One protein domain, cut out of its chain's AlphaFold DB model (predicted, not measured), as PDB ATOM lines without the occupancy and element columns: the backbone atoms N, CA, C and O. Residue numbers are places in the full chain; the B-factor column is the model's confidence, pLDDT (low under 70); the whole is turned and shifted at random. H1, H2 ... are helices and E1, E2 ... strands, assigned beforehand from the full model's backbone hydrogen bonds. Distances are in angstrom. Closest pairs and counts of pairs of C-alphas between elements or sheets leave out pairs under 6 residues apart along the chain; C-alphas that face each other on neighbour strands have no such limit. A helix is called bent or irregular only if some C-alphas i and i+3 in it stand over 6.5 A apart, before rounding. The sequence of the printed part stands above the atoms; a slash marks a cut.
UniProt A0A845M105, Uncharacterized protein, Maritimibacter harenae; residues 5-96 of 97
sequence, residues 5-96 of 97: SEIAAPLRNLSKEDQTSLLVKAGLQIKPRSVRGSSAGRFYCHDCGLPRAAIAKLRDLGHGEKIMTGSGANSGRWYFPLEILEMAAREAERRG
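AT A GLANCE: This is residues 5 to 96 of the 97 residues of an uncharacterized protein of Maritimibacter harenae (UniProt A0A845M105). A small helical body, with H2 between H4 and H5 and short H1 at the far part of H5, continues at one end into a long, bent strand hairpin, E2 and E3. The short strand E1 pairs with the last residues of E3, where E3 runs straight into H5; the turn of the hairpin and the end of H5 lie at opposite ends of the longest axis. The printed part has 92 residues, with five named helices and three named strands in the order H1, H2, E1, H3, H4, E2, E3, H5. The sheet has the order E1, E3, E2 and is antiparallel, and the class is mixed, helices and strands. The whole is compact, with a radius of gyration of the C-alphas of 12.8 A, yet elongated in outline, spanning 44 by 23 by 20 A.

IN THESE COORDINATES: In the sheet, E3 has residues 74 to 81 and is 18.3 A long, from C-alpha 74 at (42.965, -10.071, 3.096). E2 has residues 65 to 68 and is 9.5 A long, and E1 has residues 42 to 44. H5, residues 82 to 94, is 18.6 A long and ends with C-alpha 94 at (7.734, -16.992, -7.413). H2, residues 16 to 27, is 16.3 A long, and H4, residues 52 to 60, is 12.6 A long. The short helices are H1, residues 9 to 12, from C-alpha 9 at (16.717, -7.131, -7.510), and H3, residues 45 to 48.

HOW THE PARTS SIT: E3 bends by 66 degrees at residue 77, and its pairing is staggered. Its residues 74 to 79 pair with E2 in an antiparallel hairpin, with N 79 and O 65 2.9 A apart, within hydrogen-bond range. Its residues 79 to 81 pair with E1, also antiparallel, with N 43 and O 80 at 3.0 A, within range. E1 and E2 are the edge strands. With H3 and H4 between them in the chain and E3 between them in the sheet, E1 and E2 form a split strand-helix-strand unit, two strands that run the same way without being neighbours; its crossover is right-handed. H3, H4 and H5 are each on the sheet but only graze it, with residues 45 to 46, 55 to 59 and 82 to 85. H2 touches H5, at a steep tilt of 56 degrees, opposite ways; the closest C-alphas are those of Ala 26 and Ile 84, 5.2 A. H2 touches H4 at a shallow tilt of 22 degrees, the same way, with the C-alphas of Thr 20 and Ala 54 closest at 4.6 A. H5 touches H1 with residues 88 to 93 alone, the closest C-alphas being those of Pro 10 and Ala 89, 5.6 A. H4 and H5 are apart. In H2, H4 and H5 every O i to N i+4 pair is within hydrogen-bond range; H1 and H3 are too short for such a pair.

THE WHOLE: The two C-alphas farthest apart are those of Ser 71 and Gly 96, 44.2 A. The printed part has no cut. The link from H2 to E1, residues 28 to 41, is long, and the other links are tight. The mean pLDDT of the printed part is 86.8; residues 35 to 37 and residue 70 are under 70.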
ATOM      1  N   SER A   5      24.130  -7.757  -8.474       85.12
ATOM      2  CA  SER A   5      23.152  -6.737  -8.090       85.12
ATOM      3  C   SER A   5      21.819  -6.850  -8.842       85.12
ATOM      4  O   SER A   5      20.788  -6.527  -8.257       85.12
ATOM      5  N   GLU A   6      21.822  -7.325 -10.091       89.12
ATOM      6  CA  GLU A   6      20.608  -7.592 -10.878       89.12
ATOM      7  C   GLU A   6      19.896  -8.843 -10.362       89.12
ATOM      8  O   GLU A   6      18.681  -8.834 -10.198       89.12
ATOM      9  N   ILE A   7      20.649  -9.899 -10.029       91.06
ATOM     10  CA  ILE A   7      20.084 -11.121  -9.433       91.06
ATOM     11  C   ILE A   7      19.431 -10.793  -8.086       91.06
ATOM     12  O   ILE A   7      18.390 -11.339  -7.754       91.06
ATOM     13  N   ALA A   8      20.006  -9.871  -7.313       90.88
ATOM     14  CA  ALA A   8      19.442  -9.451  -6.036       90.88
ATOM     15  C   ALA A   8      18.174  -8.583  -6.158       90.88
ATOM     16  O   ALA A   8      17.537  -8.334  -5.136       90.88
ATOM     17  N   ALA A   9      17.806  -8.095  -7.350       91.69
ATOM     18  CA  ALA A   9      16.717  -7.131  -7.510       91.69
ATOM     19  C   ALA A   9      15.363  -7.611  -6.938       91.69
ATOM     20  O   ALA A   9      14.790  -6.855  -6.152       91.69
ATOM     21  N   PRO A  10      14.897  -8.855  -7.184       92.38
ATOM     22  CA  PRO A  10      13.632  -9.349  -6.624       92.38
ATOM     23  C   PRO A  10      13.626  -9.420  -5.091       92.38
ATOM     24  O   PRO A  10      12.592  -9.300  -4.445       92.38
ATOM     25  N   LEU A  11      14.800  -9.581  -4.470       91.56
ATOM     26  CA  LEU A  11      14.916  -9.610  -3.011       91.56
ATOM     27  C   LEU A  11      14.735  -8.217  -2.397       91.56
ATOM     28  O   LEU A  11      14.297  -8.110  -1.257       91.56
ATOM     29  N   ARG A  12      15.054  -7.139  -3.123       88.12
ATOM     30  CA  ARG A  12      15.026  -5.770  -2.575       88.12
ATOM     31  C   ARG A  12      13.620  -5.279  -2.244       88.12
ATOM     32  O   ARG A  12      13.489  -4.428  -1.369       88.12
ATOM     33  N   ASN A  13      12.602  -5.836  -2.898       87.25
ATOM     34  CA  ASN A  13      11.195  -5.508  -2.660       87.25
ATOM     35  C   ASN A  13      10.628  -6.194  -1.407       87.25
ATOM     36  O   ASN A  13       9.550  -5.841  -0.935       87.25
ATOM     37  N   LEU A  14      11.353  -7.163  -0.846       90.62
ATOM     38  CA  LEU A  14      10.937  -7.903   0.337       90.62
ATOM     39  C   LEU A  14      11.368  -7.215   1.632       90.62
ATOM     40  O   LEU A  14      12.346  -6.460   1.675       90.62
ATOM     41  N   SER A  15      10.693  -7.553   2.732       93.19
ATOM     42  CA  SER A  15      11.140  -7.160   4.068       93.19
ATOM     43  C   SER A  15      12.548  -7.709   4.355       93.19
ATOM     44  O   SER A  15      12.954  -8.750   3.834       93.19
ATOM     45  N   LYS A  16      13.326  -7.041   5.217       92.44
ATOM     46  CA  LYS A  16      14.674  -7.523   5.592       92.44
ATOM     47  C   LYS A  16      14.640  -8.921   6.222       92.44
ATOM     48  O   LYS A  16      15.616  -9.668   6.113       92.44
ATOM     49  N   GLU A  17      13.542  -9.251   6.895       94.62
ATOM     50  CA  GLU A  17      13.313 -10.562   7.493       94.62
ATOM     51  C   GLU A  17      13.107 -11.627   6.414       94.62
ATOM     52  O   GLU A  17      13.821 -12.630   6.414       94.62
ATOM     53  N   ASP A  18      12.245 -11.362   5.430       94.69
ATOM     54  CA  ASP A  18      12.008 -12.263   4.298       94.69
ATOM     55  C   ASP A  18      13.261 -12.451   3.445       94.69
ATOM     56  O   ASP A  18      13.625 -13.583   3.125       94.69
ATOM     57  N   GLN A  19      13.986 -11.365   3.153       94.12
ATOM     58  CA  GLN A  19      15.285 -11.426   2.476       94.12
ATOM     59  C   GLN A  19      16.243 -12.372   3.208       94.12
ATOM     60  O   GLN A  19      16.872 -13.239   2.600       94.12
ATOM     61  N   THR A  20      16.339 -12.221   4.532       94.81
ATOM     62  CA  THR A  20      17.204 -13.053   5.372       94.81
ATOM     63  C   THR A  20      16.750 -14.509   5.367       94.81
ATOM     64  O   THR A  20      17.579 -15.403   5.209       94.81
ATOM     65  N   SER A  21      15.449 -14.757   5.512       95.81
ATOM     66  CA  SER A  21      14.863 -16.097   5.522       95.81
ATOM     67  C   SER A  21      15.114 -16.835   4.205       95.81
ATOM     68  O   SER A  21      15.600 -17.968   4.215       95.81
ATOM     69  N   LEU A  22      14.881 -16.178   3.063       95.81
ATOM     70  CA  LEU A  22      15.103 -16.753   1.736       95.81
ATOM     71  C   LEU A  22      16.571 -17.087   1.477       95.81
ATOM     72  O   LEU A  22      16.873 -18.192   1.030       95.81
ATOM     73  N   LEU A  23      17.484 -16.169   1.802       94.88
ATOM     74  CA  LEU A  23      18.922 -16.399   1.644       94.88
ATOM     75  C   LEU A  23      19.410 -17.562   2.509       94.88
ATOM     76  O   LEU A  23      20.172 -18.400   2.036       94.88
ATOM     77  N   VAL A  24      18.956 -17.647   3.761       94.69
ATOM     78  CA  VAL A  24      19.326 -18.743   4.668       94.69
ATOM     79  C   VAL A  24      18.752 -20.070   4.180       94.69
ATOM     80  O   VAL A  24      19.472 -21.064   4.136       94.69
ATOM     81  N   LYS A  25      17.485 -20.089   3.748       95.81
ATOM     82  CA  LYS A  25      16.846 -21.281   3.177       95.81
ATOM     83  C   LYS A  25      17.561 -21.761   1.911       95.81
ATOM     84  O   LYS A  25      17.670 -22.968   1.702       95.81
ATOM     85  N   ALA A  26      18.039 -20.843   1.072       95.12
ATOM     86  CA  ALA A  26      18.863 -21.172  -0.088       95.12
ATOM     87  C   ALA A  26      20.243 -21.710   0.332       95.12
ATOM     88  O   ALA A  26      20.674 -22.736  -0.185       95.12
ATOM     89  N   GLY A  27      20.895 -21.080   1.316       93.81
ATOM     90  CA  GLY A  27      22.169 -21.541   1.879       93.81
ATOM     91  C   GLY A  27      22.102 -22.988   2.366       93.81
ATOM     92  O   GLY A  27      22.905 -23.811   1.945       93.81
ATOM     93  N   LEU A  28      21.068 -23.341   3.134       94.06
ATOM     94  CA  LEU A  28      20.860 -24.703   3.647       94.06
ATOM     95  C   LEU A  28      20.727 -25.787   2.558       94.06
ATOM     96  O   LEU A  28      20.921 -26.964   2.848       94.06
ATOM     97  N   GLN A  29      20.383 -25.414   1.322       93.19
ATOM     98  CA  GLN A  29      20.250 -26.346   0.193       93.19
ATOM     99  C   GLN A  29      21.550 -26.508  -0.605       93.19
ATOM    100  O   GLN A  29      21.663 -27.418  -1.426       93.19
ATOM    101  N   ILE A  30      22.534 -25.642  -0.376       89.81
ATOM    102  CA  ILE A  30      23.809 -25.639  -1.087       89.81
ATOM    103  C   ILE A  30      24.865 -26.221  -0.158       89.81
ATOM    104  O   ILE A  30      24.943 -25.880   1.015       89.81
ATOM    105  N   LYS A  31      25.721 -27.113  -0.662       85.62
ATOM    106  CA  LYS A  31      26.835 -27.618   0.149       85.62
ATOM    107  C   LYS A  31      27.880 -26.510   0.345       85.62
ATOM    108  O   LYS A  31      28.316 -25.928  -0.654       85.62
ATOM    109  N   PRO A  32      28.330 -26.238   1.585       83.81
ATOM    110  CA  PRO A  32      29.501 -25.404   1.816       83.81
ATOM    111  C   PRO A  32      30.693 -25.953   1.032       83.81
ATOM    112  O   PRO A  32      30.947 -27.158   1.020       83.81
ATOM    113  N   ARG A  33      31.421 -25.074   0.352       78.12
ATOM    114  CA  ARG A  33      32.628 -25.435  -0.389       78.12
ATOM    115  C   ARG A  33      33.640 -24.320  -0.237       78.12
ATOM    116  O   ARG A  33      33.256 -23.157  -0.288       78.12
ATOM    117  N   SER A  34      34.907 -24.685  -0.046       71.94
ATOM    118  CA  SER A  34      35.989 -23.709  -0.101       71.94
ATOM    119  C   SER A  34      36.251 -23.333  -1.545       71.94
ATOM    120  O   SER A  34      36.134 -24.133  -2.476       71.94
ATOM    121  N   VAL A  35      36.589 -22.078  -1.729       58.97
ATOM    122  CA  VAL A  35      36.589 -21.431  -3.007       58.97
ATOM    123  C   VAL A  35      37.898 -20.629  -3.072       58.97
ATOM    124  O   VAL A  35      37.906 -19.406  -2.995       58.97
ATOM    125  N   ARG A  36      39.019 -21.345  -3.243       58.91
ATOM    126  CA  ARG A  36      40.427 -20.880  -3.332       58.91
ATOM    127  C   ARG A  36      40.632 -19.489  -3.982       58.91
ATOM    128  O   ARG A  36      40.986 -19.397  -5.151       58.91
ATOM    129  N   GLY A  37      40.386 -18.397  -3.255       64.19
ATOM    130  CA  GLY A  37      40.760 -17.024  -3.635       64.19
ATOM    131  C   GLY A  37      40.183 -16.399  -4.927       64.19
ATOM    132  O   GLY A  37      40.676 -15.352  -5.326       64.19
ATOM    133  N   SER A  38      39.174 -16.965  -5.603       74.56
ATOM    134  CA  SER A  38      38.679 -16.441  -6.904       74.56
ATOM    135  C   SER A  38      37.265 -15.851  -6.865       74.56
ATOM    136  O   SER A  38      36.310 -16.582  -6.713       74.56
ATOM    137  N   SER A  39      37.032 -14.565  -7.120       78.19
ATOM    138  CA  SER A  39      35.664 -13.999  -7.052       78.19
ATOM    139  C   SER A  39      34.662 -14.540  -8.092       78.19
ATOM    140  O   SER A  39      33.474 -14.227  -8.008       78.19
ATOM    141  N   ALA A  40      35.097 -15.366  -9.050       82.25
ATOM    142  CA  ALA A  40      34.230 -15.961 -10.062       82.25
ATOM    143  C   ALA A  40      33.127 -16.843  -9.444       82.25
ATOM    144  O   ALA A  40      33.389 -17.680  -8.575       82.25
ATOM    145  N   GLY A  41      31.885 -16.663  -9.912       83.12
ATOM    146  CA  GLY A  41      30.720 -17.413  -9.425       83.12
ATOM    147  C   GLY A  41      30.325 -17.073  -7.985       83.12
ATOM    148  O   GLY A  41      29.775 -17.918  -7.277       83.12
ATOM    149  N   ARG A  42      30.635 -15.855  -7.523       85.25
ATOM    150  CA  ARG A  42      30.351 -15.394  -6.159       85.25
ATOM    151  C   ARG A  42      29.708 -14.024  -6.155       85.25
ATOM    152  O   ARG A  42      29.803 -13.270  -7.119       85.25
ATOM    153  N   PHE A  43      29.115 -13.689  -5.020       88.38
ATOM    154  CA  PHE A  43      28.622 -12.351  -4.751       88.38
ATOM    155  C   PHE A  43      29.209 -11.801  -3.453       88.38
ATOM    156  O   PHE A  43      29.520 -12.544  -2.518       88.38
ATOM    157  N   TYR A  44      29.350 -10.478  -3.410       86.62
ATOM    158  CA  TYR A  44      29.595  -9.727  -2.189       86.62
ATOM    159  C   TYR A  44      28.262  -9.128  -1.733       86.62
ATOM    160  O   TYR A  44      27.629  -8.364  -2.462       86.62
ATOM    161  N   CYS A  45      27.803  -9.494  -0.535       79.94
ATOM    162  CA  CYS A  45      26.459  -9.140  -0.065       79.94
ATOM    163  C   CYS A  45      26.194  -7.629  -0.007       79.94
ATOM    164  O   CYS A  45      25.054  -7.210  -0.195       79.94
ATOM    165  N   HIS A  46      27.228  -6.818   0.242       79.69
ATOM    166  CA  HIS A  46      27.089  -5.362   0.274       79.69
ATOM    167  C   HIS A  46      26.794  -4.776  -1.110       79.69
ATOM    168  O   HIS A  46      25.929  -3.911  -1.203       79.69
ATOM    169  N   ASP A  47      27.408  -5.298  -2.177       82.50
ATOM    170  CA  ASP A  47      27.120  -4.866  -3.558       82.50
ATOM    171  C   ASP A  47      25.682  -5.221  -3.975       82.50
ATOM    172  O   ASP A  47      25.091  -4.612  -4.866       82.50
ATOM    173  N   CYS A  48      25.092  -6.209  -3.301       85.31
ATOM    174  CA  CYS A  48      23.732  -6.671  -3.550       85.31
ATOM    175  C   CYS A  48      22.676  -5.920  -2.714       85.31
ATOM    176  O   CYS A  48      21.490  -6.007  -3.031       85.31
ATOM    177  N   GLY A  49      23.084  -5.148  -1.697       85.38
ATOM    178  CA  GLY A  49      22.176  -4.433  -0.790       85.38
ATOM    179  C   GLY A  49      21.475  -5.334   0.235       85.38
ATOM    180  O   GLY A  49      20.391  -4.997   0.700       85.38
ATOM    181  N   LEU A  50      22.065  -6.485   0.571       86.38
ATOM    182  CA  LEU A  50      21.417  -7.507   1.401       86.38
ATOM    183  C   LEU A  50      21.598  -7.252   2.912       86.38
ATOM    184  O   LEU A  50      22.574  -6.615   3.326       86.38
ATOM    185  N   PRO A  51      20.705  -7.774   3.776       90.12
ATOM    186  CA  PRO A  51      20.735  -7.497   5.209       90.12
ATOM    187  C   PRO A  51      21.958  -8.117   5.893       90.12
ATOM    188  O   PRO A  51      22.285  -9.283   5.674       90.12
ATOM    189  N   ARG A  52      22.578  -7.382   6.828       89.31
ATOM    190  CA  ARG A  52      23.713  -7.880   7.636       89.31
ATOM    191  C   ARG A  52      23.399  -9.178   8.394       89.31
ATOM    192  O   ARG A  52      24.285 -10.010   8.558       89.31
ATOM    193  N   ALA A  53      22.149  -9.365   8.820       91.00
ATOM    194  CA  ALA A  53      21.705 -10.580   9.503       91.00
ATOM    195  C   ALA A  53      21.810 -11.830   8.609       91.00
ATOM    196  O   ALA A  53      22.250 -12.879   9.076       91.00
ATOM    197  N   ALA A  54      21.479 -11.713   7.319       91.06
ATOM    198  CA  ALA A  54      21.642 -12.799   6.354       91.06
ATOM    199  C   ALA A  54      23.116 -13.182   6.185       91.06
ATOM    200  O   ALA A  54      23.453 -14.362   6.175       91.06
ATOM    201  N   ILE A  55      24.002 -12.183   6.135       88.19
ATOM    202  CA  ILE A  55      25.455 -12.376   6.031       88.19
ATOM    203  C   ILE A  55      25.980 -13.169   7.228       88.19
ATOM    204  O   ILE A  55      26.735 -14.119   7.044       88.19
ATOM    205  N   ALA A  56      25.591 -12.785   8.449       91.31
ATOM    206  CA  ALA A  56      26.005 -13.484   9.663       91.31
ATOM    207  C   ALA A  56      25.579 -14.958   9.621       91.31
ATOM    208  O   ALA A  56      26.430 -15.837   9.701       91.31
ATOM    209  N   LYS A  57      24.299 -15.230   9.339       93.19
ATOM    210  CA  LYS A  57      23.783 -16.604   9.265       93.19
ATOM    211  C   LYS A  57      24.453 -17.437   8.167       93.19
ATOM    212  O   LYS A  57      24.811 -18.581   8.405       93.19
ATOM    213  N   LEU A  58      24.672 -16.877   6.975       92.19
ATOM    214  CA  LEU A  58      25.370 -17.585   5.894       92.19
ATOM    215  C   LEU A  58      26.832 -17.900   6.244       92.19
ATOM    216  O   LEU A  58      27.361 -18.920   5.804       92.19
ATOM    217  N   ARG A  59      27.489 -17.039   7.032       91.06
ATOM    218  CA  ARG A  59      28.835 -17.308   7.553       91.06
ATOM    219  C   ARG A  59      28.821 -18.433   8.578       91.06
ATOM    220  O   ARG A  59      29.671 -19.311   8.478       91.06
ATOM    221  N   ASP A  60      27.858 -18.433   9.494       91.81
ATOM    222  CA  ASP A  60      27.711 -19.483  10.509       91.81
ATOM    223  C   ASP A  60      27.415 -20.854   9.870       91.81
ATOM    224  O   ASP A  60      27.859 -21.884  10.365       91.81
ATOM    225  N   LEU A  61      26.745 -20.860   8.711       90.00
ATOM    226  CA  LEU A  61      26.530 -22.048   7.875       90.00
ATOM    227  C   LEU A  61      27.759 -22.474   7.044       90.00
ATOM    228  O   LEU A  61      27.709 -23.476   6.335       90.00
ATOM    229  N   GLY A  62      28.866 -21.727   7.094       89.81
ATOM    230  CA  GLY A  62      30.101 -22.053   6.375       89.81
ATOM    231  C   GLY A  62      30.122 -21.656   4.893       89.81
ATOM    232  O   GLY A  62      31.001 -22.101   4.158       89.81
ATOM    233  N   HIS A  63      29.194 -20.814   4.425       89.06
ATOM    234  CA  HIS A  63      29.164 -20.358   3.023       89.06
ATOM    235  C   HIS A  63      30.028 -19.129   2.742       89.06
ATOM    236  O   HIS A  63      30.192 -18.752   1.584       89.06
ATOM    237  N   GLY A  64      30.531 -18.460   3.778       87.25
ATOM    238  CA  GLY A  64      31.369 -17.279   3.618       87.25
ATOM    239  C   GLY A  64      32.841 -17.651   3.474       87.25
ATOM    240  O   GLY A  64      33.371 -18.379   4.305       87.25
ATOM    241  N   GLU A  65      33.529 -17.065   2.496       86.88
ATOM    242  CA  GLU A  65      34.992 -17.105   2.417       86.88
ATOM    243  C   GLU A  65      35.553 -15.701   2.166       86.88
ATOM    244  O   GLU A  65      35.030 -14.934   1.351       86.88
ATOM    245  N   LYS A  66      36.630 -15.343   2.874       85.50
ATOM    246  CA  LYS A  66      37.384 -14.125   2.571       85.50
ATOM    247  C   LYS A  66      38.347 -14.414   1.432       85.50
ATOM    248  O   LYS A  66      39.162 -15.326   1.525       85.50
ATOM    249  N   ILE A  67      38.279 -13.611   0.380       79.81
ATOM    250  CA  ILE A  67      39.225 -13.715  -0.730       79.81
ATOM    251  C   ILE A  67      40.493 -12.938  -0.378       79.81
ATOM    252  O   ILE A  67      40.422 -11.792   0.079       79.81
ATOM    253  N   MET A  68      41.646 -13.563  -0.596       76.81
ATOM    254  CA  MET A  68      42.943 -12.895  -0.550       76.81
ATOM    255  C   MET A  68      43.154 -12.136  -1.866       76.81
ATOM    256  O   MET A  68      42.845 -12.651  -2.939       76.81
ATOM    257  N   THR A  69      43.649 -10.906  -1.800       71.19
ATOM    258  CA  THR A  69      44.058 -10.136  -2.979       71.19
ATOM    259  C   THR A  69      45.280 -10.785  -3.635       71.19
ATOM    260  O   THR A  69      45.979 -11.583  -3.012       71.19
ATOM    261  N   GLY A  70      45.598 -10.403  -4.878       68.62
ATOM    262  CA  GLY A  70      46.812 -10.879  -5.562       68.62
ATOM    263  C   GLY A  70      48.119 -10.554  -4.821       68.62
ATOM    264  O   GLY A  70      49.112 -11.243  -5.007       68.62
ATOM    265  N   SER A  71      48.104  -9.555  -3.931       77.38
ATOM    266  CA  SER A  71      49.213  -9.212  -3.030       77.38
ATOM    267  C   SER A  71      49.276 -10.060  -1.750       77.38
ATOM    268  O   SER A  71      50.100  -9.788  -0.884       77.38
ATOM    269  N   GLY A  72      48.392 -11.049  -1.584       70.69
ATOM    270  CA  GLY A  72      48.300 -11.855  -0.364       70.69
ATOM    271  C   GLY A  72      47.696 -11.111   0.830       70.69
ATOM    272  O   GLY A  72      47.724 -11.629   1.943       70.69
ATOM    273  N   ALA A  73      47.127  -9.917   0.629       76.25
ATOM    274  CA  ALA A  73      46.397  -9.199   1.666       76.25
ATOM    275  C   ALA A  73      44.951  -9.706   1.752       76.25
ATOM    276  O   ALA A  73      44.333 -10.081   0.757       76.25
ATOM    277  N   ASN A  74      44.371  -9.718   2.948       73.88
ATOM    278  CA  ASN A  74      42.965 -10.071   3.096       73.88
ATOM    279  C   ASN A  74      42.099  -8.937   2.522       73.88
ATOM    280  O   ASN A  74      42.205  -7.805   2.987       73.88
ATOM    281  N   SER A  75      41.217  -9.225   1.558       73.25
ATOM    282  CA  SER A  75      40.333  -8.197   0.977       73.25
ATOM    283  C   SER A  75      39.384  -7.550   1.995       73.25
ATOM    284  O   SER A  75      38.741  -6.549   1.686       73.25
ATOM    285  N   GLY A  76      39.226  -8.145   3.184       80.62
ATOM    286  CA  GLY A  76      38.260  -7.727   4.201       80.62
ATOM    287  C   GLY A  76      36.808  -8.026   3.817       80.62
ATOM    288  O   GLY A  76      35.908  -7.846   4.636       80.62
ATOM    289  N   ARG A  77      36.569  -8.524   2.598       84.50
ATOM    290  CA  ARG A  77      35.247  -8.791   2.034       84.50
ATOM    291  C   ARG A  77      34.931 -10.277   2.127       84.50
ATOM    292  O   ARG A  77      35.751 -11.126   1.781       84.50
ATOM    293  N   TRP A  78      33.726 -10.578   2.593       85.94
ATOM    294  CA  TRP A  78      33.189 -11.934   2.602       85.94
ATOM    295  C   TRP A  78      32.438 -12.193   1.304       85.94
ATOM    296  O   TRP A  78      31.496 -11.472   0.981       85.94
ATOM    297  N   TYR A  79      32.852 -13.226   0.585       88.44
ATOM    298  CA  TYR A  79      32.200 -13.680  -0.631       88.44
ATOM    299  C   TYR A  79      31.411 -14.952  -0.357       88.44
ATOM    300  O   TYR A  79      31.807 -15.770   0.474       88.44
ATOM    301  N   PHE A  80      30.313 -15.108  -1.087       90.00
ATOM    302  CA  PHE A  80      29.372 -16.213  -0.938       90.00
ATOM    303  C   PHE A  80      29.061 -16.826  -2.313       90.00
ATOM    304  O   PHE A  80      29.127 -16.105  -3.316       90.00
ATOM    305  N   PRO A  81      28.732 -18.128  -2.401       90.88
ATOM    306  CA  PRO A  81      28.354 -18.774  -3.656       90.88
ATOM    307  C   PRO A  81      27.177 -18.069  -4.339       90.88
ATOM    308  O   PRO A  81      26.132 -17.883  -3.720       90.88
ATOM    309  N   LEU A  82      27.324 -17.712  -5.620       91.81
ATOM    310  CA  LEU A  82      26.277 -17.018  -6.384       91.81
ATOM    311  C   LEU A  82      24.961 -17.809  -6.448       91.81
ATOM    312  O   LEU A  82      23.895 -17.204  -6.409       91.81
ATOM    313  N   GLU A  83      25.038 -19.142  -6.435       92.38
ATOM    314  CA  GLU A  83      23.888 -20.059  -6.412       92.38
ATOM    315  C   GLU A  83      22.894 -19.740  -5.278       92.38
ATOM    316  O   GLU A  83      21.685 -19.834  -5.475       92.38
ATOM    317  N   ILE A  84      23.378 -19.297  -4.106       93.75
ATOM    318  CA  ILE A  84      22.513 -18.913  -2.975       93.75
ATOM    319  C   ILE A  84      21.634 -17.725  -3.374       93.75
ATOM    320  O   ILE A  84      20.433 -17.708  -3.101       93.75
ATOM    321  N   LEU A  85      22.240 -16.735  -4.032       93.69
ATOM    322  CA  LEU A  85      21.557 -15.526  -4.472       93.69
ATOM    323  C   LEU A  85      20.557 -15.835  -5.590       93.69
ATOM    324  O   LEU A  85      19.428 -15.358  -5.541       93.69
ATOM    325  N   GLU A  86      20.943 -16.672  -6.554       94.31
ATOM    326  CA  GLU A  86      20.079 -17.096  -7.663       94.31
ATOM    327  C   GLU A  86      18.853 -17.881  -7.181       94.31
ATOM    328  O   GLU A  86      17.741 -17.645  -7.657       94.31
ATOM    329  N   MET A  87      19.029 -18.791  -6.218       94.88
ATOM    330  CA  MET A  87      17.921 -19.546  -5.629       94.88
ATOM    331  C   MET A  87      16.979 -18.650  -4.825       94.88
ATOM    332  O   MET A  87      15.761 -18.763  -4.963       94.88
ATOM    333  N   ALA A  88      17.529 -17.752  -4.004       94.81
ATOM    334  CA  ALA A  88      16.728 -16.828  -3.209       94.81
ATOM    335  C   ALA A  88      15.927 -15.864  -4.100       94.81
ATOM    336  O   ALA A  88      14.740 -15.659  -3.857       94.81
ATOM    337  N   ALA A  89      16.547 -15.322  -5.152       94.25
ATOM    338  CA  ALA A  89      15.891 -14.437  -6.111       94.25
ATOM    339  C   ALA A  89      14.752 -15.136  -6.862       94.25
ATOM    340  O   ALA A  89      13.649 -14.603  -6.927       94.25
ATOM    341  N   ARG A  90      14.978 -16.366  -7.341       94.88
ATOM    342  CA  ARG A  90      13.939 -17.161  -8.013       94.88
ATOM    343  C   ARG A  90      12.738 -17.426  -7.107       94.88
ATOM    344  O   ARG A  90      11.597 -17.386  -7.554       94.88
ATOM    345  N   GLU A  91      12.987 -17.724  -5.836       94.69
ATOM    346  CA  GLU A  91      11.918 -17.935  -4.859       94.69
ATOM    347  C   GLU A  91      11.173 -16.630  -4.533       94.69
ATOM    348  O   GLU A  91       9.964 -16.673  -4.320       94.69
ATOM    349  N   ALA A  92      11.852 -15.479  -4.534       92.88
ATOM    350  CA  ALA A  92      11.212 -14.171  -4.388       92.88
ATOM    351  C   ALA A  92      10.286 -13.852  -5.575       92.88
ATOM    352  O   ALA A  92       9.117 -13.538  -5.362       92.88
ATOM    353  N   GLU A  93      10.753 -14.047  -6.814       91.25
ATOM    354  CA  GLU A  93       9.934 -13.877  -8.026       91.25
ATOM    355  C   GLU A  93       8.692 -14.782  -7.994       91.25
ATOM    356  O   GLU A  93       7.580 -14.354  -8.300       91.25
ATOM    357  N   ARG A  94       8.846 -16.035  -7.540       89.94
ATOM    358  CA  ARG A  94       7.734 -16.992  -7.413       89.94
ATOM    359  C   ARG A  94       6.658 -16.550  -6.416       89.94
ATOM    360  O   ARG A  94       5.533 -17.039  -6.489       89.94
ATOM    361  N   ARG A  95       7.007 -15.674  -5.471       86.38
ATOM    362  CA  ARG A  95       6.100 -15.096  -4.467       86.38
ATOM    363  C   ARG A  95       5.446 -13.792  -4.932       86.38
ATOM    364  O   ARG A  95       4.632 -13.256  -4.189       86.38
ATOM    365  N   GLY A  96       5.764 -13.308  -6.136       78.19
ATOM    366  CA  GLY A  96       5.247 -12.049  -6.677       78.19
ATOM    367  C   GLY A  96       5.965 -10.802  -6.152       78.19
ATOM    368  O   GLY A  96       5.339  -9.747  -6.078       78.19
TER     369      GLY A  96